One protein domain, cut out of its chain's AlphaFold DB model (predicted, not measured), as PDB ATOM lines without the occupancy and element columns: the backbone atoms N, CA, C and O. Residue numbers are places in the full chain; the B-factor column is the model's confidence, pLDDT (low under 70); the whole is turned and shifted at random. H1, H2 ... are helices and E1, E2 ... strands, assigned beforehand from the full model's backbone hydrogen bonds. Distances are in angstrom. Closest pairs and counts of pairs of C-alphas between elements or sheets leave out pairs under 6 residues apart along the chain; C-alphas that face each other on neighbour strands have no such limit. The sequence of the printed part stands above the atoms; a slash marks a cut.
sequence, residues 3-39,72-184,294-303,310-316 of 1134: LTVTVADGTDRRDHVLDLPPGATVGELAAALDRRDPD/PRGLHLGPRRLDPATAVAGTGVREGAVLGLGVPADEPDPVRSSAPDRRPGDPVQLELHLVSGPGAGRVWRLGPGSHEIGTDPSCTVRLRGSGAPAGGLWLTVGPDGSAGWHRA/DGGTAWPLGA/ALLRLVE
ATOM      1  N   LEU A   3      82.055  24.473  98.640       66.88
ATOM      2  CA  LEU A   3      82.935  23.598  97.891       66.88
ATOM      3  C   LEU A   3      84.238  24.361  97.677       66.88
ATOM      4  O   LEU A   3      84.251  25.396  97.009       66.88
ATOM      5  N   THR A   4      85.314  23.853  98.266       64.19
ATOM      6  CA  THR A   4      86.673  24.320  97.989       64.19
ATOM      7  C   THR A   4      87.237  23.466  96.862       64.19
ATOM      8  O   THR A   4      87.230  22.241  96.981       64.19
ATOM      9  N   VAL A   5      87.689  24.083  95.773       63.91
ATOM     10  CA  VAL A   5      88.334  23.405  94.633       63.91
ATOM     11  C   VAL A   5      89.558  24.190  94.185       63.91
ATOM     12  O   VAL A   5      89.526  25.420  94.161       63.91
ATOM     13  N   THR A   6      90.610  23.476  93.799       63.53
ATOM     14  CA  THR A   6      91.798  24.067  93.178       63.53
ATOM     15  C   THR A   6      91.595  24.051  91.669       63.53
ATOM     16  O   THR A   6      91.398  22.984  91.086       63.53
ATOM     17  N   VAL A   7      91.631  25.207  91.017       67.69
ATOM     18  CA  VAL A   7      91.558  25.293  89.553       67.69
ATOM     19  C   VAL A   7      92.957  25.443  88.986       67.69
ATOM     20  O   VAL A   7      93.738  26.232  89.508       67.69
ATOM     21  N   ALA A   8      93.262  24.677  87.941       62.53
ATOM     22  CA  ALA A   8      94.483  24.776  87.156       62.53
ATOM     23  C   ALA A   8      94.179  25.364  85.770       62.53
ATOM     24  O   ALA A   8      93.315  24.841  85.056       62.53
ATOM     25  N   ASP A   9      94.917  26.409  85.395       60.81
ATOM     26  CA  ASP A   9      94.954  26.974  84.042       60.81
ATOM     27  C   ASP A   9      96.422  27.028  83.594       60.81
ATOM     28  O   ASP A   9      97.217  27.849  84.059       60.81
ATOM     29  N   GLY A  10      96.829  26.043  82.788       58.59
ATOM     30  CA  GLY A  10      98.241  25.784  82.499       58.59
ATOM     31  C   GLY A  10      99.056  25.501  83.769       58.59
ATOM     32  O   GLY A  10      98.825  24.510  84.464       58.59
ATOM     33  N   THR A  11     100.036  26.361  84.060       40.84
ATOM     34  CA  THR A  11     100.944  26.227  85.214       40.84
ATOM     35  C   THR A  11     100.414  26.851  86.508       40.84
ATOM     36  O   THR A  11     100.877  26.464  87.588       40.84
ATOM     37  N   ASP A  12      99.465  27.789  86.429       46.94
ATOM     38  CA  ASP A  12      98.921  28.476  87.604       46.94
ATOM     39  C   ASP A  12      97.803  27.651  88.258       46.94
ATOM     40  O   ASP A  12      97.021  26.969  87.585       46.94
ATOM     41  N   ARG A  13      97.746  27.687  89.592       56.62
ATOM     42  CA  ARG A  13      96.793  26.928  90.408       56.62
ATOM     43  C   ARG A  13      96.258  27.778  91.547       56.62
ATOM     44  O   ARG A  13      97.023  28.277  92.372       56.62
ATOM     45  N   ARG A  14      94.934  27.911  91.619       60.53
ATOM     46  CA  ARG A  14      94.254  28.816  92.557       60.53
ATOM     47  C   ARG A  14      93.137  28.098  93.308       60.53
ATOM     48  O   ARG A  14      92.314  27.404  92.711       60.53
ATOM     49  N   ASP A  15      93.103  28.274  94.625       58.03
ATOM     50  CA  ASP A  15      92.064  27.707  95.487       58.03
ATOM     51  C   ASP A  15      90.838  28.624  95.537       58.03
ATOM     52  O   ASP A  15      90.900  29.767  95.998       58.03
ATOM     53  N   HIS A  16      89.685  28.108  95.111       64.44
ATOM     54  CA  HIS A  16      88.421  28.833  95.128       64.44
ATOM     55  C   HIS A  16      87.436  28.200  96.114       64.44
ATOM     56  O   HIS A  16      86.977  27.074  95.931       64.44
ATOM     57  N   VAL A  17      87.035  28.973  97.129       69.19
ATOM     58  CA  VAL A  17      85.908  28.630  98.013       69.19
ATOM     59  C   VAL A  17      84.612  29.158  97.396       69.19
ATOM     60  O   VAL A  17      84.342  30.367  97.404       69.19
ATOM     61  N   LEU A  18      83.808  28.258  96.841       72.81
ATOM     62  CA  LEU A  18      82.524  28.547  96.200       72.81
ATOM     63  C   LEU A  18      81.367  28.170  97.132       72.81
ATOM     64  O   LEU A  18      81.471  27.199  97.874       72.81
ATOM     65  N   ASP A  19      80.249  28.899  97.075       75.00
ATOM     66  CA  ASP A  19      78.984  28.459  97.679       75.00
ATOM     67  C   ASP A  19      77.943  28.314  96.565       75.00
ATOM     68  O   ASP A  19      77.550  29.294  95.930       75.00
ATOM     69  N   LEU A  20      77.571  27.068  96.274       74.50
ATOM     70  CA  LEU A  20      76.733  26.687  95.134       74.50
ATOM     71  C   LEU A  20      75.369  26.167  95.610       74.50
ATOM     72  O   LEU A  20      75.310  25.489  96.642       74.50
ATOM     73  N   PRO A  21      74.258  26.428  94.901       75.81
ATOM     74  CA  PRO A  21      72.958  25.885  95.286       75.81
ATOM     75  C   PRO A  21      72.969  24.338  95.292       75.81
ATOM     76  O   PRO A  21      73.695  23.722  94.507       75.81
ATOM     77  N   PRO A  22      72.190  23.674  96.169       67.38
ATOM     78  CA  PRO A  22      72.079  22.216  96.158       67.38
ATOM     79  C   PRO A  22      71.554  21.730  94.801       67.38
ATOM     80  O   PRO A  22      70.473  22.132  94.384       67.38
ATOM     81  N   GLY A  23      72.318  20.870  94.123       72.50
ATOM     82  CA  GLY A  23      71.991  20.389  92.775       72.50
ATOM     83  C   GLY A  23      72.614  21.182  91.619       72.50
ATOM     84  O   GLY A  23      72.308  20.862  90.476       72.50
ATOM     85  N   ALA A  24      73.491  22.159  91.891       81.19
ATOM     86  CA  ALA A  24      74.215  22.903  90.856       81.19
ATOM     87  C   ALA A  24      74.903  21.985  89.825       81.19
ATOM     88  O   ALA A  24      75.439  20.921  90.158       81.19
ATOM     89  N   THR A  25      74.908  22.430  88.574       87.00
ATOM     90  CA  THR A  25      75.506  21.751  87.418       87.00
ATOM     91  C   THR A  25      76.982  22.107  87.234       87.00
ATOM     92  O   THR A  25      77.467  23.130  87.723       87.00
ATOM     93  N   VAL A  26      77.719  21.274  86.496       83.69
ATOM     94  CA  VAL A  26      79.108  21.567  86.098       83.69
ATOM     95  C   VAL A  26      79.200  22.865  85.288       83.69
ATOM     96  O   VAL A  26      80.162  23.608  85.456       83.69
ATOM     97  N   GLY A  27      78.204  23.184  84.454       78.38
ATOM     98  CA  GLY A  27      78.153  24.452  83.720       78.38
ATOM     99  C   GLY A  27      78.038  25.676  84.637       78.38
ATOM    100  O   GLY A  27      78.708  26.684  84.415       78.38
ATOM    101  N   GLU A  28      77.253  25.582  85.713       79.69
ATOM    102  CA  GLU A  28      77.152  26.642  86.728       79.69
ATOM    103  C   GLU A  28      78.430  26.770  87.569       79.69
ATOM    104  O   GLU A  28      78.817  27.889  87.915       79.69
ATOM    105  N   LEU A  29      79.106  25.650  87.856       81.38
ATOM    106  CA  LEU A  29      80.427  25.618  88.493       81.38
ATOM    107  C   LEU A  29      81.486  26.298  87.607       81.38
ATOM    108  O   LEU A  29      82.190  27.180  88.094       81.38
ATOM    109  N   ALA A  30      81.547  25.968  86.313       81.00
ATOM    110  CA  ALA A  30      82.452  26.604  85.348       81.00
ATOM    111  C   ALA A  30      82.210  28.119  85.267       81.00
ATOM    112  O   ALA A  30      83.121  28.912  85.489       81.00
ATOM    113  N   ALA A  31      80.953  28.538  85.093       77.19
ATOM    114  CA  ALA A  31      80.599  29.955  85.068       77.19
ATOM    115  C   ALA A  31      80.867  30.671  86.408       77.19
ATOM    116  O   ALA A  31      81.069  31.884  86.439       77.19
ATOM    117  N   ALA A  32      80.824  29.980  87.554       77.56
ATOM    118  CA  ALA A  32      81.208  30.551  88.850       77.56
ATOM    119  C   ALA A  32      82.729  30.742  88.997       77.56
ATOM    120  O   ALA A  32      83.139  31.659  89.711       77.56
ATOM    121  N   LEU A  33      83.530  29.919  88.316       76.31
ATOM    122  CA  LEU A  33      84.988  30.018  88.263       76.31
ATOM    123  C   LEU A  33      85.443  31.102  87.277       76.31
ATOM    124  O   LEU A  33      86.121  32.028  87.708       76.31
ATOM    125  N   ASP A  34      84.952  31.102  86.031       73.62
ATOM    126  CA  ASP A  34      85.268  32.143  85.028       73.62
ATOM    127  C   ASP A  34      84.918  33.567  85.522       73.62
ATOM    128  O   ASP A  34      85.613  34.536  85.232       73.62
ATOM    129  N   ARG A  35      83.854  33.723  86.328       71.88
ATOM    130  CA  ARG A  35      83.492  35.020  86.948       71.88
ATOM    131  C   ARG A  35      84.442  35.478  88.056       71.88
ATOM    132  O   ARG A  35      84.369  36.638  88.458       71.88
ATOM    133  N   ARG A  36      85.256  34.579  88.608       66.94
ATOM    134  CA  ARG A  36      86.270  34.884  89.626       66.94
ATOM    135  C   ARG A  36      87.674  34.994  89.044       66.94
ATOM    136  O   ARG A  36      88.525  35.547  89.731       66.94
ATOM    137  N   ASP A  37      87.881  34.516  87.819       59.06
ATOM    138  CA  ASP A  37      89.170  34.548  87.135       59.06
ATOM    139  C   ASP A  37      89.052  35.035  85.672       59.06
ATOM    140  O   ASP A  37      89.075  34.244  84.728       59.06
ATOM    141  N   PRO A  38      88.836  36.349  85.462       52.19
ATOM    142  CA  PRO A  38      88.573  36.915  84.144       52.19
ATOM    143  C   PRO A  38      89.873  37.252  83.390       52.19
ATOM    144  O   PRO A  38      90.086  38.411  83.026       52.19
ATOM    145  N   ASP A  39      90.737  36.265  83.142       46.97
ATOM    146  CA  ASP A  39      91.920  36.478  82.294       46.97
ATOM    147  C   ASP A  39      91.520  36.562  80.801       46.97
ATOM    148  O   ASP A  39      90.726  35.734  80.318       46.97
ATOM    149  N   PRO A  72      81.295  29.572  78.869       58.12
ATOM    150  CA  PRO A  72      82.212  29.263  79.959       58.12
ATOM    151  C   PRO A  72      83.182  28.126  79.607       58.12
ATOM    152  O   PRO A  72      82.819  27.170  78.907       58.12
ATOM    153  N   ARG A  73      84.420  28.230  80.098       74.56
ATOM    154  CA  ARG A  73      85.513  27.298  79.789       74.56
ATOM    155  C   ARG A  73      85.176  25.890  80.307       74.56
ATOM    156  O   ARG A  73      84.620  25.705  81.387       74.56
ATOM    157  N   GLY A  74      85.496  24.859  79.523       76.38
ATOM    158  CA  GLY A  74      85.137  23.474  79.853       76.38
ATOM    159  C   GLY A  74      85.953  22.905  81.020       76.38
ATOM    160  O   GLY A  74      87.178  22.940  80.970       76.38
ATOM    161  N   LEU A  75      85.291  22.334  82.029       81.50
ATOM    162  CA  LEU A  75      85.957  21.733  83.192       81.50
ATOM    163  C   LEU A  75      86.441  20.298  82.939       81.50
ATOM    164  O   LEU A  75      85.754  19.497  82.302       81.50
ATOM    165  N   HIS A  76      87.587  19.952  83.523       77.44
ATOM    166  CA  HIS A  76      88.185  18.617  83.515       77.44
ATOM    167  C   HIS A  76      88.488  18.142  84.943       77.44
ATOM    168  O   HIS A  76      88.887  18.936  85.789       77.44
ATOM    169  N   LEU A  77      88.337  16.841  85.202       73.06
ATOM    170  CA  LEU A  77      88.777  16.168  86.429       73.06
ATOM    171  C   LEU A  77      89.822  15.113  86.040       73.06
ATOM    172  O   LEU A  77      89.481  14.075  85.460       73.06
ATOM    173  N   GLY A  78      91.097  15.414  86.298       66.56
ATOM    174  CA  GLY A  78      92.216  14.703  85.672       66.56
ATOM    175  C   GLY A  78      92.109  14.761  84.136       66.56
ATOM    176  O   GLY A  78      91.756  15.813  83.600       66.56
ATOM    177  N   PRO A  79      92.324  13.649  83.405       57.09
ATOM    178  CA  PRO A  79      92.206  13.626  81.943       57.09
ATOM    179  C   PRO A  79      90.752  13.668  81.436       57.09
ATOM    180  O   PRO A  79      90.520  13.790  80.234       57.09
ATOM    181  N   ARG A  80      89.746  13.526  82.313       70.88
ATOM    182  CA  ARG A  80      88.341  13.389  81.908       70.88
ATOM    183  C   ARG A  80      87.634  14.742  81.910       70.88
ATOM    184  O   ARG A  80      87.404  15.321  82.972       70.88
ATOM    185  N   ARG A  81      87.198  15.200  80.735       81.06
ATOM    186  CA  ARG A  81      86.291  16.351  80.602       81.06
ATOM    187  C   ARG A  81      84.947  16.057  81.279       81.06
ATOM    188  O   ARG A  81      84.381  14.980  81.094       81.06
ATOM    189  N   LEU A  82      84.453  17.003  82.069       81.56
ATOM    190  CA  LEU A  82      83.162  16.918  82.746       81.56
ATOM    191  C   LEU A  82      82.051  17.453  81.834       81.56
ATOM    192  O   LEU A  82      82.220  18.476  81.170       81.56
ATOM    193  N   ASP A  83      80.908  16.770  81.816       81.38
ATOM    194  CA  ASP A  83      79.724  17.214  81.077       81.38
ATOM    195  C   ASP A  83      79.048  18.397  81.805       81.38
ATOM    196  O   ASP A  83      78.617  18.217  82.950       81.38
ATOM    197  N   PRO A  84      78.915  19.584  81.171       82.06
ATOM    198  CA  PRO A  84      78.300  20.759  81.784       82.06
ATOM    199  C   PRO A  84      76.848  20.552  82.244       82.06
ATOM    200  O   PRO A  84      76.426  21.256  83.162       82.06
ATOM    201  N   ALA A  85      76.096  19.608  81.663       79.06
ATOM    202  CA  ALA A  85      74.709  19.330  82.050       79.06
ATOM    203  C   ALA A  85      74.577  18.447  83.308       79.06
ATOM    204  O   ALA A  85      73.502  18.378  83.908       79.06
ATOM    205  N   THR A  86      75.652  17.778  83.735       83.12
ATOM    206  CA  THR A  86      75.617  16.876  84.891       83.12
ATOM    207  C   THR A  86      75.686  17.660  86.212       83.12
ATOM    208  O   THR A  86      76.433  18.631  86.347       83.12
ATOM    209  N   ALA A  87      74.923  17.233  87.226       82.62
ATOM    210  CA  ALA A  87      74.986  17.801  88.576       82.62
ATOM    211  C   ALA A  87      76.349  17.516  89.236       82.62
ATOM    212  O   ALA A  87      76.817  16.378  89.215       82.62
ATOM    213  N   VAL A  88      76.958  18.512  89.893       74.81
ATOM    214  CA  VAL A  88      78.309  18.408  90.492       74.81
ATOM    215  C   VAL A  88      78.422  17.201  91.434       74.81
ATOM    216  O   VAL A  88      79.390  16.445  91.344       74.81
ATOM    217  N   ALA A  89      77.386  16.929  92.235       69.75
ATOM    218  CA  ALA A  89      77.322  15.775  93.140       69.75
ATOM    219  C   ALA A  89      77.434  14.398  92.442       69.75
ATOM    220  O   ALA A  89      77.847  13.429  93.074       69.75
ATOM    221  N   GLY A  90      77.083  14.298  91.154       65.25
ATOM    222  CA  GLY A  90      77.172  13.068  90.356       65.25
ATOM    223  C   GLY A  90      78.480  12.907  89.574       65.25
ATOM    224  O   GLY A  90      78.717  11.853  88.991       65.25
ATOM    225  N   THR A  91      79.345  13.926  89.546       68.62
ATOM    226  CA  THR A  91      80.566  13.905  88.716       68.62
ATOM    227  C   THR A  91      81.805  13.342  89.399       68.62
ATOM    228  O   THR A  91      82.774  13.018  88.713       68.62
ATOM    229  N   GLY A  92      81.790  13.206  90.727       63.28
ATOM    230  CA  GLY A  92      82.965  12.830  91.520       63.28
ATOM    231  C   GLY A  92      83.854  14.009  91.932       63.28
ATOM    232  O   GLY A  92      84.869  13.783  92.583       63.28
ATOM    233  N   VAL A  93      83.475  15.251  91.609       66.62
ATOM    234  CA  VAL A  93      84.108  16.454  92.171       66.62
ATOM    235  C   VAL A  93      83.798  16.533  93.668       66.62
ATOM    236  O   VAL A  93      82.639  16.450  94.080       66.62
ATOM    237  N   ARG A  94      84.846  16.672  94.483       67.94
ATOM    238  CA  ARG A  94      84.799  16.710  95.952       67.94
ATOM    239  C   ARG A  94      85.464  17.978  96.480       67.94
ATOM    240  O   ARG A  94      86.110  18.712  95.738       67.94
ATOM    241  N   GLU A  95      85.307  18.219  97.773       60.44
ATOM    242  CA  GLU A  95      86.056  19.253  98.482       60.44
ATOM    243  C   GLU A  95      87.562  18.926  98.435       60.44
ATOM    244  O   GLU A  95      87.958  17.797  98.716       60.44
ATOM    245  N   GLY A  96      88.381  19.887  97.998       54.75
ATOM    246  CA  GLY A  96      89.812  19.705  97.724       54.75
ATOM    247  C   GLY A  96      90.149  19.086  96.356       54.75
ATOM    248  O   GLY A  96      91.307  18.742  96.126       54.75
ATOM    249  N   ALA A  97      89.178  18.916  95.449       60.59
ATOM    250  CA  ALA A  97      89.445  18.385  94.110       60.59
ATOM    251  C   ALA A  97      90.152  19.411  93.206       60.59
ATOM    252  O   ALA A  97      89.791  20.591  93.187       60.59
ATOM    253  N   VAL A  98      91.113  18.930  92.411       63.84
ATOM    254  CA  VAL A  98      91.810  19.720  91.384       63.84
ATOM    255  C   VAL A  98      91.062  19.612  90.054       63.84
ATOM    256  O   VAL A  98      90.807  18.505  89.574       63.84
ATOM    257  N   LEU A  99      90.726  20.754  89.454       74.94
ATOM    258  CA  LEU A  99      89.976  20.855  88.201       74.94
ATOM    259  C   LEU A  99      90.773  21.623  87.143       74.94
ATOM    260  O   LEU A  99      91.321  22.680  87.433       74.94
ATOM    261  N   GLY A 100      90.806  21.116  85.912       72.25
ATOM    262  CA  GLY A 100      91.390  21.828  84.770       72.25
ATOM    263  C   GLY A 100      90.354  22.709  84.081       72.25
ATOM    264  O   GLY A 100      89.244  22.238  83.812       72.25
ATOM    265  N   LEU A 101      90.691  23.969  83.804       77.06
ATOM    266  CA  LEU A 101      89.804  24.929  83.143       77.06
ATOM    267  C   LEU A 101      90.214  25.104  81.674       77.06
ATOM    268  O   LEU A 101      91.324  25.516  81.368       77.06
ATOM    269  N   GLY A 102      89.330  24.760  80.737       68.94
ATOM    270  CA  GLY A 102      89.612  24.781  79.292       68.94
ATOM    271  C   GLY A 102      90.435  23.580  78.805       68.94
ATOM    272  O   GLY A 102      90.059  22.958  77.811       68.94
ATOM    273  N   VAL A 103      91.478  23.203  79.543       64.62
ATOM    274  CA  VAL A 103      92.343  22.030  79.316       64.62
ATOM    275  C   VAL A 103      92.272  21.046  80.498       64.62
ATOM    276  O   VAL A 103      91.807  21.428  81.576       64.62
ATOM    277  N   PRO A 104      92.692  19.774  80.339       64.44
ATOM    278  CA  PRO A 104      92.973  18.902  81.476       64.44
ATOM    279  C   PRO A 104      93.958  19.572  82.436       64.44
ATOM    280  O   PRO A 104      94.914  20.200  81.995       64.44
ATOM    281  N   ALA A 105      93.749  19.420  83.745       60.28
ATOM    282  CA  ALA A 105      94.788  19.783  84.700       60.28
ATOM    283  C   ALA A 105      95.933  18.780  84.526       60.28
ATOM    284  O   ALA A 105      95.739  17.596  84.821       60.28
ATOM    285  N   ASP A 106      97.089  19.242  84.043       50.34
ATOM    286  CA  ASP A 106      98.288  18.410  83.930       50.34
ATOM    287  C   ASP A 106      98.599  17.725  85.272       50.34
ATOM    288  O   ASP A 106      98.284  18.259  86.352       50.34
ATOM    289  N   GLU A 107      99.215  16.528  85.228       45.94
ATOM    290  CA  GLU A 107      99.776  15.950  86.456       45.94
ATOM    291  C   GLU A 107     100.677  17.022  87.098       45.94
ATOM    292  O   GLU A 107     101.439  17.676  86.385       45.94
ATOM    293  N   PRO A 108     100.538  17.275  88.415       47.56
ATOM    294  CA  PRO A 108     101.267  18.356  89.069       47.56
ATOM    295  C   PRO A 108     102.764  18.221  88.801       47.56
ATOM    296  O   PRO A 108     103.259  17.092  88.764       47.56
ATOM    297  N   ASP A 109     103.450  19.367  88.681       53.31
ATOM    298  CA  ASP A 109     104.914  19.455  88.640       53.31
ATOM    299  C   ASP A 109     105.498  18.395  89.602       53.31
ATOM    300  O   ASP A 109     105.169  18.399  90.799       53.31
ATOM    301  N   PRO A 110     106.261  17.413  89.075       52.41
ATOM    302  CA  PRO A 110     106.562  16.189  89.806       52.41
ATOM    303  C   PRO A 110     107.526  16.409  90.977       52.41
ATOM    304  O   PRO A 110     107.695  15.495  91.789       52.41
ATOM    305  N   VAL A 111     108.127  17.600  91.093       54.34
ATOM    306  CA  VAL A 111     108.963  18.016  92.225       54.34
ATOM    307  C   VAL A 111     108.234  18.977  93.168       54.34
ATOM    308  O   VAL A 111     108.456  18.880  94.371       54.34
ATOM    309  N   ARG A 112     107.367  19.874  92.687       55.50
ATOM    310  CA  ARG A 112     106.568  20.803  93.509       55.50
ATOM    311  C   ARG A 112     105.172  20.995  92.921       55.50
ATOM    312  O   ARG A 112     105.005  21.784  91.999       55.50
ATOM    313  N   SER A 113     104.136  20.411  93.530       46.69
ATOM    314  CA  SER A 113     102.754  20.775  93.174       46.69
ATOM    315  C   SER A 113     102.549  22.291  93.318       46.69
ATOM    316  O   SER A 113     102.716  22.811  94.427       46.69
ATOM    317  N   SER A 114     102.189  22.994  92.238       41.31
ATOM    318  CA  SER A 114     102.052  24.451  92.267       41.31
ATOM    319  C   SER A 114     100.953  24.885  93.244       41.31
ATOM    320  O   SER A 114      99.762  24.694  93.016       41.31
ATOM    321  N   ALA A 115     101.394  25.469  94.353       36.66
ATOM    322  CA  ALA A 115     100.676  26.497  95.086       36.66
ATOM    323  C   ALA A 115     101.476  27.796  94.868       36.66
ATOM    324  O   ALA A 115     102.712  27.715  94.831       36.66
ATOM    325  N   PRO A 116     100.815  28.952  94.687       38.72
ATOM    326  CA  PRO A 116     101.476  30.192  94.287       38.72
ATOM    327  C   PRO A 116     102.551  30.630  95.288       38.72
ATOM    328  O   PRO A 116     102.491  30.295  96.474       38.72
ATOM    329  N   ASP A 117     103.533  31.393  94.799       41.22
ATOM    330  CA  ASP A 117     104.592  31.942  95.644       41.22
ATOM    331  C   ASP A 117     104.010  32.782  96.784       41.22
ATOM    332  O   ASP A 117     103.156  33.653  96.588       41.22
ATOM    333  N   ARG A 118     104.508  32.494  97.988       42.47
ATOM    334  CA  ARG A 118     103.997  33.009  99.255       42.47
ATOM    335  C   ARG A 118     104.069  34.534  99.292       42.47
ATOM    336  O   ARG A 118     105.149  35.115  99.406       42.47
ATOM    337  N   ARG A 119     102.914  35.194  99.308       42.47
ATOM    338  CA  ARG A 119     102.820  36.626  99.598       42.47
ATOM    339  C   ARG A 119     102.902  36.852 101.114       42.47
ATOM    340  O   ARG A 119     102.442  36.013 101.895       42.47
ATOM    341  N   PRO A 120     103.453  37.992 101.577       34.69
ATOM    342  CA  PRO A 120     103.435  38.343 102.994       34.69
ATOM    343  C   PRO A 120     101.994  38.428 103.525       34.69
ATOM    344  O   PRO A 120     101.275  39.382 103.234       34.69
ATOM    345  N   GLY A 121     101.578  37.422 104.300       42.59
ATOM    346  CA  GLY A 121     100.218  37.297 104.841       42.59
ATOM    347  C   GLY A 121      99.482  36.002 104.476       42.59
ATOM    348  O   GLY A 121      98.442  35.738 105.075       42.59
ATOM    349  N   ASP A 122     100.010  35.185 103.557       49.91
ATOM    350  CA  ASP A 122      99.388  33.903 103.199       49.91
ATOM    351  C   ASP A 122      99.387  32.892 104.368       49.91
ATOM    352  O   ASP A 122     100.319  32.881 105.187       49.91
ATOM    353  N   PRO A 123      98.351  32.028 104.462       52.22
ATOM    354  CA  PRO A 123      98.208  31.053 105.540       52.22
ATOM    355  C   PRO A 123      99.339  30.015 105.551       52.22
ATOM    356  O   PRO A 123      99.992  29.762 104.539       52.22
ATOM    357  N   VAL A 124      99.552  29.378 106.710       54.25
ATOM    358  CA  VAL A 124     100.602  28.367 106.896       54.25
ATOM    359  C   VAL A 124     100.399  27.200 105.925       54.25
ATOM    360  O   VAL A 124      99.452  26.428 106.065       54.25
ATOM    361  N   GLN A 125     101.310  27.068 104.962       68.75
ATOM    362  CA  GLN A 125     101.453  25.872 104.139       68.75
ATOM    363  C   GLN A 125     102.454  24.922 104.802       68.75
ATOM    364  O   GLN A 125     103.486  25.360 105.311       68.75
ATOM    365  N   LEU A 126     102.164  23.625 104.763       83.69
ATOM    366  CA  LEU A 126     103.117  22.556 105.069       83.69
ATOM    367  C   LEU A 126     103.512  21.844 103.776       83.69
ATOM    368  O   LEU A 126     102.739  21.816 102.820       83.69
ATOM    369  N   GLU A 127     104.687  21.223 103.755       87.38
ATOM    370  CA  GLU A 127     105.090  20.337 102.666       87.38
ATOM    371  C   GLU A 127     105.018  18.873 103.112       87.38
ATOM    372  O   GLU A 127     105.549  18.483 104.153       87.38
ATOM    373  N   LEU A 128     104.355  18.043 102.309       90.19
ATOM    374  CA  LEU A 128     104.352  16.593 102.452       90.19
ATOM    375  C   LEU A 128     105.327  16.011 101.428       90.19
ATOM    376  O   LEU A 128     105.164  16.212 100.228       90.19
ATOM    377  N   HIS A 129     106.354  15.312 101.900       92.69
ATOM    378  CA  HIS A 129     107.431  14.740 101.089       92.69
ATOM    379  C   HIS A 129     107.260  13.221 100.991       92.69
ATOM    380  O   HIS A 129     107.116  12.550 102.018       92.69
ATOM    381  N   LEU A 130     107.330  12.656  99.781       93.31
ATOM    382  CA  LEU A 130     107.456  11.207  99.581       93.31
ATOM    383  C   LEU A 130     108.938  10.807  99.657       93.31
ATOM    384  O   LEU A 130     109.682  10.877  98.677       93.31
ATOM    385  N   VAL A 131     109.352  10.424 100.867       93.19
ATOM    386  CA  VAL A 131     110.744  10.202 101.300       93.19
ATOM    387  C   VAL A 131     111.343   8.910 100.751       93.19
ATOM    388  O   VAL A 131     112.558   8.840 100.574       93.19
ATOM    389  N   SER A 132     110.522   7.878 100.545       94.31
ATOM    390  CA  SER A 132     110.951   6.559 100.068       94.31
ATOM    391  C   SER A 132     109.765   5.740  99.540       94.31
ATOM    392  O   SER A 132     108.611   6.016  99.884       94.31
ATOM    393  N   GLY A 133     110.044   4.712  98.737       92.56
ATOM    394  CA  GLY A 133     109.054   3.873  98.060       92.56
ATOM    395  C   GLY A 133     108.814   4.257  96.588       92.56
ATOM    396  O   GLY A 133     109.573   5.040  96.011       92.56
ATOM    397  N   PRO A 134     107.772   3.688  95.950       90.81
ATOM    398  CA  PRO A 134     107.421   3.969  94.555       90.81
ATOM    399  C   PRO A 134     106.976   5.422  94.330       90.81
ATOM    400  O   PRO A 134     106.021   5.882  94.952       90.81
ATOM    401  N   GLY A 135     107.634   6.130  93.407       88.44
ATOM    402  CA  GLY A 135     107.360   7.542  93.111       88.44
ATOM    403  C   GLY A 135     108.018   8.520  94.093       88.44
ATOM    404  O   GLY A 135     107.569   9.663  94.198       88.44
ATOM    405  N   ALA A 136     109.047   8.080  94.829       93.00
ATOM    406  CA  ALA A 136     109.808   8.927  95.742       93.00
ATOM    407  C   ALA A 136     110.339  10.183  95.042       93.00
ATOM    408  O   ALA A 136     110.725  10.142  93.875       93.00
ATOM    409  N   GLY A 137     110.350  11.303  95.769       90.62
ATOM    410  CA  GLY A 137     110.771  12.603  95.241       90.62
ATOM    411  C   GLY A 137     109.652  13.622  95.048       90.62
ATOM    412  O   GLY A 137     109.948  14.809  94.942       90.62
ATOM    413  N   ARG A 138     108.388  13.182  95.067       88.94
ATOM    414  CA  ARG A 138     107.212  14.061  94.992       88.94
ATOM    415  C   ARG A 138     107.041  14.891  96.270       88.94
ATOM    416  O   ARG A 138     107.155  14.355  97.378       88.94
ATOM    417  N   VAL A 139     106.711  16.174  96.100       86.19
ATOM    418  CA  VAL A 139     106.347  17.104  97.180       86.19
ATOM    419  C   VAL A 139     104.980  17.721  96.906       86.19
ATOM    420  O   VAL A 139     104.741  18.279  95.832       86.19
ATOM    421  N   TRP A 140     104.101  17.662  97.906       84.56
ATOM    422  CA  TRP A 140     102.809  18.346  97.902       84.56
ATOM    423  C   TRP A 140     102.831  19.518  98.879       84.56
ATOM    424  O   TRP A 140     103.172  19.335 100.050       84.56
ATOM    425  N   ARG A 141     102.432  20.706  98.419       77.69
ATOM    426  CA  ARG A 141     102.177  21.871  99.280       77.69
ATOM    427  C   ARG A 141     100.729  21.846  99.749       77.69
ATOM    428  O   ARG A 141      99.817  21.784  98.933       77.69
ATOM    429  N   LEU A 142     100.529  21.869 101.062       77.88
ATOM    430  CA  LEU A 142      99.233  21.676 101.707       77.88
ATOM    431  C   LEU A 142      98.898  22.891 102.575       77.88
ATOM    432  O   LEU A 142      99.528  23.117 103.610       77.88
ATOM    433  N   GLY A 143      97.893  23.665 102.161       71.06
ATOM    434  CA  GLY A 143      97.298  24.716 102.991       71.06
ATOM    435  C   GLY A 143      96.394  24.157 104.104       71.06
ATOM    436  O   GLY A 143      96.157  22.943 104.163       71.06
ATOM    437  N   PRO A 144      95.850  25.020 104.985       73.50
ATOM    438  CA  PRO A 144      94.911  24.606 106.024       73.50
ATOM    439  C   PRO A 144      93.648  23.967 105.431       73.50
ATOM    440  O   PRO A 144      93.052  24.507 104.501       73.50
ATOM    441  N   GLY A 145      93.221  22.832 105.981       73.50
ATOM    442  CA  GLY A 145      92.125  22.028 105.433       73.50
ATOM    443  C   GLY A 145      92.358  20.527 105.594       73.50
ATOM    444  O   GLY A 145      93.312  20.111 106.253       73.50
ATOM    445  N   SER A 146      91.481  19.715 105.003       79.56
ATOM    446  CA  SER A 146      91.584  18.249 104.990       79.56
ATOM    447  C   SER A 146      91.860  17.745 103.577       79.56
ATOM    448  O   SER A 146      91.108  18.048 102.658       79.56
ATOM    449  N   HIS A 147      92.912  16.943 103.434       81.69
ATOM    450  CA  HIS A 147      93.450  16.458 102.162       81.69
ATOM    451  C   HIS A 147      93.373  14.927 102.114       81.69
ATOM    452  O   HIS A 147      93.833  14.266 103.051       81.69
ATOM    453  N   GLU A 148      92.793  14.352 101.058       84.12
ATOM    454  CA  GLU A 148      92.651  12.892 100.925       84.12
ATOM    455  C   GLU A 148      93.938  12.273 100.349       84.12
ATOM    456  O   GLU A 148      94.491  12.762  99.361       84.12
ATOM    457  N   ILE A 149      94.415  11.189 100.966       87.00
ATOM    458  CA  ILE A 149      95.593  10.411 100.566       87.00
ATOM    459  C   ILE A 149      95.130   9.041 100.058       87.00
ATOM    460  O   ILE A 149      94.458   8.299 100.782       87.00
ATOM    461  N   GLY A 150      95.529   8.666  98.844       85.25
ATOM    462  CA  GLY A 150      95.150   7.379  98.261       85.25
ATOM    463  C   GLY A 150      95.711   7.143  96.862       85.25
ATOM    464  O   GLY A 150      96.491   7.945  96.353       85.25
ATOM    465  N   THR A 151      95.344   6.023  96.243       82.25
ATOM    466  CA  THR A 151      95.721   5.688  94.855       82.25
ATOM    467  C   THR A 151      94.678   6.125  93.816       82.25
ATOM    468  O   THR A 151      94.996   6.184  92.625       82.25
ATOM    469  N   ASP A 152      93.453   6.461  94.242       77.06
ATOM    470  CA  ASP A 152      92.379   6.971  93.379       77.06
ATOM    471  C   ASP A 152      92.773   8.341  92.774       77.06
ATOM    472  O   ASP A 152      93.293   9.203  93.488       77.06
ATOM    473  N   PRO A 153      92.540   8.585  91.466       67.31
ATOM    474  CA  PRO A 153      92.866   9.861  90.823       67.31
ATOM    475  C   PRO A 153      92.172  11.096  91.416       67.31
ATOM    476  O   PRO A 153      92.594  12.208  91.110       67.31
ATOM    477  N   SER A 154      91.118  10.927  92.223       67.81
ATOM    478  CA  SER A 154      90.434  12.029  92.913       67.81
ATOM    479  C   SER A 154      91.072  12.446  94.248       67.81
ATOM    480  O   SER A 154      90.679  13.476  94.795       67.81
ATOM    481  N   CYS A 155      92.052  11.699  94.774       72.44
ATOM    482  CA  CYS A 155      92.755  12.056  96.009       72.44
ATOM    483  C   CYS A 155      93.748  13.212  95.796       72.44
ATOM    484  O   CYS A 155      94.532  13.202  94.846       72.44
ATOM    485  N   THR A 156      93.774  14.171  96.728       73.06
ATOM    486  CA  THR A 156      94.698  15.320  96.725       73.06
ATOM    487  C   THR A 156      96.166  14.878  96.745       73.06
ATOM    488  O   THR A 156      96.995  15.403  96.002       73.06
ATOM    489  N   VAL A 157      96.488  13.873  97.566       82.44
ATOM    490  CA  VAL A 157      97.814  13.244  97.643       82.44
ATOM    491  C   VAL A 157      97.730  11.861  97.004       82.44
ATOM    492  O   VAL A 157      97.386  10.865  97.648       82.44
ATOM    493  N   ARG A 158      98.040  11.806  95.708       83.94
ATOM    494  CA  ARG A 158      98.007  10.572  94.920       83.94
ATOM    495  C   ARG A 158      99.292   9.760  95.097       83.94
ATOM    496  O   ARG A 158     100.361  10.165  94.640       83.94
ATOM    497  N   LEU A 159      99.174   8.595  95.725       85.38
ATOM    498  CA  LEU A 159     100.257   7.628  95.906       85.38
ATOM    499  C   LEU A 159     100.313   6.623  94.746       85.38
ATOM    500  O   LEU A 159      99.297   6.303  94.124       85.38
ATOM    501  N   ARG A 160     101.509   6.089  94.476       79.31
ATOM    502  CA  ARG A 160     101.751   4.992  93.527       79.31
ATOM    503  C   ARG A 160     102.244   3.754  94.298       79.31
ATOM    504  O   ARG A 160     102.920   3.885  95.315       79.31
ATOM    505  N   GLY A 161     101.933   2.553  93.806       68.75
ATOM    506  CA  GLY A 161     102.430   1.283  94.360       68.75
ATOM    507  C   GLY A 161     101.431   0.469  95.198       68.75
ATOM    508  O   GLY A 161     100.295   0.870  95.438       68.75
ATOM    509  N   SER A 162     101.869  -0.723  95.610       62.22
ATOM    510  CA  SER A 162     101.068  -1.733  96.315       62.22
ATOM    511  C   SER A 162     100.794  -1.384  97.785       62.22
ATOM    512  O   SER A 162     101.667  -0.861  98.480       62.22
ATOM    513  N   GLY A 163      99.609  -1.754  98.282       70.88
ATOM    514  CA  GLY A 163      99.242  -1.671  99.705       70.88
ATOM    515  C   GLY A 163      98.805  -0.287 100.203       70.88
ATOM    516  O   GLY A 163      98.396  -0.160 101.356       70.88
ATOM    517  N   ALA A 164      98.860   0.752  99.365       79.62
ATOM    518  CA  ALA A 164      98.232   2.036  99.669       79.62
ATOM    519  C   ALA A 164      96.700   1.943  99.467       79.62
ATOM    520  O   ALA A 164      96.249   1.275  98.532       79.62
ATOM    521  N   PRO A 165      95.881   2.589 100.319       81.25
ATOM    522  CA  PRO A 165      94.427   2.556 100.179       81.25
ATOM    523  C   PRO A 165      93.977   3.308  98.920       81.25
ATOM    524  O   PRO A 165      94.611   4.280  98.516       81.25
ATOM    525  N   ALA A 166      92.841   2.912  98.336       79.31
ATOM    526  CA  ALA A 166      92.236   3.659  97.227       79.31
ATOM    527  C   ALA A 166      91.914   5.111  97.631       79.31
ATOM    528  O   ALA A 166      92.211   6.035  96.888       79.31
ATOM    529  N   GLY A 167      91.387   5.298  98.843       78.25
ATOM    530  CA  GLY A 167      91.139   6.589  99.484       78.25
ATOM    531  C   GLY A 167      90.745   6.380 100.949       78.25
ATOM    532  O   GLY A 167      90.935   5.291 101.499       78.25
ATOM    533  N   GLY A 168      90.166   7.392 101.590       73.81
ATOM    534  CA  GLY A 168      89.670   7.318 102.966       73.81
ATOM    535  C   GLY A 168      90.723   7.506 104.065       73.81
ATOM    536  O   GLY A 168      90.356   7.491 105.241       73.81
ATOM    537  N   LEU A 169      91.998   7.717 103.718       85.88
ATOM    538  CA  LEU A 169      93.014   8.271 104.618       85.88
ATOM    539  C   LEU A 169      93.057   9.789 104.414       85.88
ATOM    540  O   LEU A 169      93.206  10.249 103.289       85.88
ATOM    541  N   TRP A 170      92.941  10.564 105.487       85.88
ATOM    542  CA  TRP A 170      92.839  12.023 105.430       85.88
ATOM    543  C   TRP A 170      93.898  12.682 106.305       85.88
ATOM    544  O   TRP A 170      94.098  12.262 107.445       85.88
ATOM    545  N   LEU A 171      94.536  13.734 105.792       88.19
ATOM    546  CA  LEU A 171      95.475  14.606 106.501       88.19
ATOM    547  C   LEU A 171      94.836  15.983 106.707       88.19
ATOM    548  O   LEU A 171      94.542  16.681 105.742       88.19
ATOM    549  N   THR A 172      94.644  16.382 107.962       84.50
ATOM    550  CA  THR A 172      94.081  17.681 108.342       84.50
ATOM    551  C   THR A 172      95.177  18.616 108.854       84.50
ATOM    552  O   THR A 172      95.799  18.356 109.893       84.50
ATOM    553  N   VAL A 173      95.388  19.720 108.137       83.50
ATOM    554  CA  VAL A 173      96.318  20.809 108.466       83.50
ATOM    555  C   VAL A 173      95.540  21.937 109.149       83.50
ATOM    556  O   VAL A 173      94.562  22.448 108.605       83.50
ATOM    557  N   GLY A 174      95.954  22.306 110.362       77.50
ATOM    558  CA  GLY A 174      95.374  23.410 111.126       77.50
ATOM    559  C   GLY A 174      95.920  24.781 110.699       77.50
ATOM    560  O   GLY A 174      97.011  24.860 110.134       77.50
ATOM    561  N   PRO A 175      95.206  25.883 111.000       71.88
ATOM    562  CA  PRO A 175      95.646  27.245 110.666       71.88
ATOM    563  C   PRO A 175      96.897  27.694 111.444       71.88
ATOM    564  O   PRO A 175      97.540  28.667 111.067       71.88
ATOM    565  N   ASP A 176      97.239  26.987 112.522       73.25
ATOM    566  CA  ASP A 176      98.446  27.149 113.338       73.25
ATOM    567  C   ASP A 176      99.620  26.265 112.863       73.25
ATOM    568  O   ASP A 176     100.627  26.157 113.560       73.25
ATOM    569  N   GLY A 177      99.485  25.589 111.716       71.88
ATOM    570  CA  GLY A 177     100.466  24.630 111.203       71.88
ATOM    571  C   GLY A 177     100.447  23.265 111.900       71.88
ATOM    572  O   GLY A 177     101.253  22.399 111.563       71.88
ATOM    573  N   SER A 178      99.544  23.017 112.857       82.75
ATOM    574  CA  SER A 178      99.484  21.720 113.536       82.75
ATOM    575  C   SER A 178      98.711  20.686 112.704       82.75
ATOM    576  O   SER A 178      97.605  20.943 112.215       82.75
ATOM    577  N   ALA A 179      99.270  19.485 112.541       86.12
ATOM    578  CA  ALA A 179      98.755  18.470 111.622       86.12
ATOM    579  C   ALA A 179      98.343  17.156 112.304       86.12
ATOM    580  O   ALA A 179      98.794  16.805 113.398       86.12
ATOM    581  N   GLY A 180      97.467  16.404 111.640       86.00
ATOM    582  CA  GLY A 180      97.040  15.082 112.085       86.00
ATOM    583  C   GLY A 180      96.315  14.313 110.993       86.00
ATOM    584  O   GLY A 180      95.781  14.912 110.065       86.00
ATOM    585  N   TRP A 181      96.296  12.990 111.106       88.31
ATOM    586  CA  TRP A 181      95.683  12.093 110.134       88.31
ATOM    587  C   TRP A 181      94.565  11.250 110.750       88.31
ATOM    588  O   TRP A 181      94.558  10.971 111.950       88.31
ATOM    589  N   HIS A 182      93.612  10.824 109.928       84.44
ATOM    590  CA  HIS A 182      92.553   9.900 110.327       84.44
ATOM    591  C   HIS A 182      92.133   8.996 109.162       84.44
ATOM    592  O   HIS A 182      92.349   9.326 107.998       84.44
ATOM    593  N   ARG A 183      91.530   7.844 109.475       80.88
ATOM    594  CA  ARG A 183      90.833   7.000 108.494       80.88
ATOM    595  C   ARG A 183      89.328   7.161 108.673       80.88
ATOM    596  O   ARG A 183      88.837   7.052 109.797       80.88
ATOM    597  N   ALA A 184      88.602   7.374 107.582       66.75
ATOM    598  CA  ALA A 184      87.147   7.275 107.583       66.75
ATOM    599  C   ALA A 184      86.723   5.789 107.592       66.75
ATOM    600  O   ALA A 184      87.336   4.984 106.886       66.75
ATOM    601  N   ASP A 294      88.927  16.805 117.029       49.59
ATOM    602  CA  ASP A 294      88.325  16.373 115.767       49.59
ATOM    603  C   ASP A 294      88.420  14.842 115.536       49.59
ATOM    604  O   ASP A 294      88.026  14.339 114.489       49.59
ATOM    605  N   GLY A 295      88.960  14.079 116.498       58.09
ATOM    606  CA  GLY A 295      89.048  12.609 116.465       58.09
ATOM    607  C   GLY A 295      90.298  12.024 115.791       58.09
ATOM    608  O   GLY A 295      90.601  10.846 115.988       58.09
ATOM    609  N   GLY A 296      91.063  12.832 115.049       70.31
ATOM    610  CA  GLY A 296      92.278  12.396 114.352       70.31
ATOM    611  C   GLY A 296      93.520  12.204 115.234       70.31
ATOM    612  O   GLY A 296      93.638  12.762 116.326       70.31
ATOM    613  N   THR A 297      94.474  11.429 114.721       83.31
ATOM    614  CA  THR A 297      95.796  11.146 115.298       83.31
ATOM    615  C   THR A 297      96.770  12.278 114.966       83.31
ATOM    616  O   THR A 297      96.953  12.595 113.795       83.31
ATOM    617  N   ALA A 298      97.435  12.887 115.951       86.06
ATOM    618  CA  ALA A 298      98.433  13.932 115.686       86.06
ATOM    619  C   ALA A 298      99.630  13.426 114.844       86.06
ATOM    620  O   ALA A 298     100.157  12.343 115.109       86.06
ATOM    621  N   TRP A 299     100.092  14.233 113.880       88.75
ATOM    622  CA  TRP A 299     101.277  13.974 113.049       88.75
ATOM    623  C   TRP A 299     102.331  15.069 113.306       88.75
ATOM    624  O   TRP A 299     102.164  16.196 112.843       88.75
ATOM    625  N   PRO A 300     103.405  14.779 114.066       86.00
ATOM    626  CA  PRO A 300     104.468  15.749 114.334       86.00
ATOM    627  C   PRO A 300     105.331  16.063 113.101       86.00
ATOM    628  O   PRO A 300     105.600  15.182 112.284       86.00
ATOM    629  N   LEU A 301     105.849  17.291 113.017       85.62
ATOM    630  CA  LEU A 301     106.756  17.709 111.943       85.62
ATOM    631  C   LEU A 301     108.087  16.933 111.972       85.62
ATOM    632  O   LEU A 301     108.763  16.803 113.001       85.62
ATOM    633  N   GLY A 302     108.481  16.416 110.812       84.00
ATOM    634  CA  GLY A 302     109.629  15.536 110.615       84.00
ATOM    635  C   GLY A 302     109.450  14.113 111.156       84.00
ATOM    636  O   GLY A 302     110.445  13.401 111.258       84.00
ATOM    637  N   ALA A 303     108.232  13.704 111.533       85.62
ATOM    638  CA  ALA A 303     107.909  12.302 111.787       85.62
ATOM    639  C   ALA A 303     107.425  11.625 110.497       85.62
ATOM    640  O   ALA A 303     106.664  12.222 109.730       85.62
ATOM    641  N   ALA A 310     104.761   3.228 100.568       91.25
ATOM    642  CA  ALA A 310     105.213   4.622 100.609       91.25
ATOM    643  C   ALA A 310     105.634   5.071 102.021       91.25
ATOM    644  O   ALA A 310     105.001   4.704 103.014       91.25
ATOM    645  N   LEU A 311     106.668   5.917 102.105       93.38
ATOM    646  CA  LEU A 311     107.087   6.599 103.333       93.38
ATOM    647  C   LEU A 311     106.908   8.113 103.177       93.38
ATOM    648  O   LEU A 311     107.616   8.750 102.397       93.38
ATOM    649  N   LEU A 312     105.968   8.690 103.922       93.69
ATOM    650  CA  LEU A 312     105.634  10.113 103.876       93.69
ATOM    651  C   LEU A 312     106.222  10.852 105.079       93.69
ATOM    652  O   LEU A 312     106.129  10.359 106.202       93.69
ATOM    653  N   ARG A 313     106.742  12.063 104.876       92.38
ATOM    654  CA  ARG A 313     107.173  12.973 105.951       92.38
ATOM    655  C   ARG A 313     106.520  14.332 105.777       92.38
ATOM    656  O   ARG A 313     106.494  14.867 104.676       92.38
ATOM    657  N   LEU A 314     106.037  14.901 106.873       90.19
ATOM    658  CA  LEU A 314     105.500  16.257 106.901       90.19
ATOM    659  C   LEU A 314     106.573  17.233 107.397       90.19
ATOM    660  O   LEU A 314     107.151  17.004 108.462       90.19
ATOM    661  N   VAL A 315     106.851  18.299 106.653       89.06
ATOM    662  CA  VAL A 315     107.867  19.315 106.970       89.06
ATOM    663  C   VAL A 315     107.332  20.731 106.738       89.06
ATOM    664  O   VAL A 315     106.260  20.929 106.168       89.06
ATOM    665  N   GLU A 316     108.079  21.728 107.204       84.62
ATOM    666  CA  GLU A 316     107.847  23.128 106.842       84.62
ATOM    667  C   GLU A 316     108.471  23.415 105.460       84.62
ATOM    668  O   GLU A 316     109.518  22.834 105.153       84.62
TER     669      GLU A 316
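Overview. This is residues 3 to 39, 72 to 184, 294 to 303 and 310 to 316 of the 1134 residues of the protein "DNA segregation ATPase FtsK/SpoIIIE, S-DNA-T family" of Streptomyces sp. TLI_053 (UniProt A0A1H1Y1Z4). Two lobes are joined by a long link, residues 102 to 125. In one, the twisted sheet E2 E1 E4 E3 has helix H1 over one face and short H2 nearby; in the other, the small sheets E7 E8 E9 E10 and E6 E5 E11 stand partly face to face. The printed part has 167 residues with two named helices and eleven named strands, in the order E1 E2 H1 E3 H2 E4 E5 E6 E7 E8 E9 E10 E11; the first sheet is mixed, the other two antiparallel. It is mostly strand, with under half of the residues in named elements, and compact, with a radius of gyration of the C-alphas of 16.0 A and spans of 44 by 40 by 31 A.

Along the chain. E1, residues 3 to 9, begins at C-alpha 3 (82.935, 23.598, 97.891) and measures 18.6 A. E2, residues 12 to 19, measures 22.3 A; E3 is residues 75 to 77 and E4 residues 97 to 101. H1, residues 26 to 34, measures 12.3 A, and H2 is residues 88 to 91. E5, residues 126 to 134, measures 21.8 A and bends by 54 degrees at residue 131. E6 is residues 139 to 142, E7 145 to 150, E8 169 to 173, E9 179 to 183 and E10 297 to 299. E11, residues 310 to 315, ends at C-alpha 315 (107.867, 19.315, 106.970).

Arrangement. The sheet E2 E1 E4 E3 is strongly twisted. E1 and E2 form a hairpin, with N 7 and O 14 at 2.9 A. E1 and E4 are parallel, with N 8 and O 99 at 2.8 A. E4 and E3 are antiparallel, with N 76 and O 100 at 2.8 A. H1 is on this sheet; its closest C-alphas to E3 are those of Ala 30 and Leu 75, 6.4 A apart. H2 is not on it; H2 and H1 are close but not clearly touching, C-alphas 26 and 88 being 5.5 A apart. Every O i to N i+4 pair in H1 is within hydrogen-bond range; H2 is too short for one. E4 and E5 are apart. E7 E8 E9 make a meander, each strand the antiparallel neighbour of the one before, with N 147 and O 171 at 2.8 A and N 172 and O 180 at 2.8 A. E9 and E10 are antiparallel, with N 181 and O 297 at 2.8 A. E5 has E6 and E11 as antiparallel neighbours, with N 128 and O 140 at 2.9 A and N 129 and O 313 at 2.8 A. The closest C-alphas of E6 and E8, Leu 142 and Val 173, are 7.4 A apart.

Size, cuts and confidence. The C-alphas farthest apart, those of Ala 85 and Gly 302, are 45.3 A apart. Residues 40 to 71, 185 to 293 and 304 to 309 are not printed, with gaps of 12.3, 12.3 and 13.8 A. The links E4 to E5 and E7 to E8 are long. The mean pLDDT of the printed part is 72.4; 64 residues are under 70, among them 3 to 17 and 102 to 125.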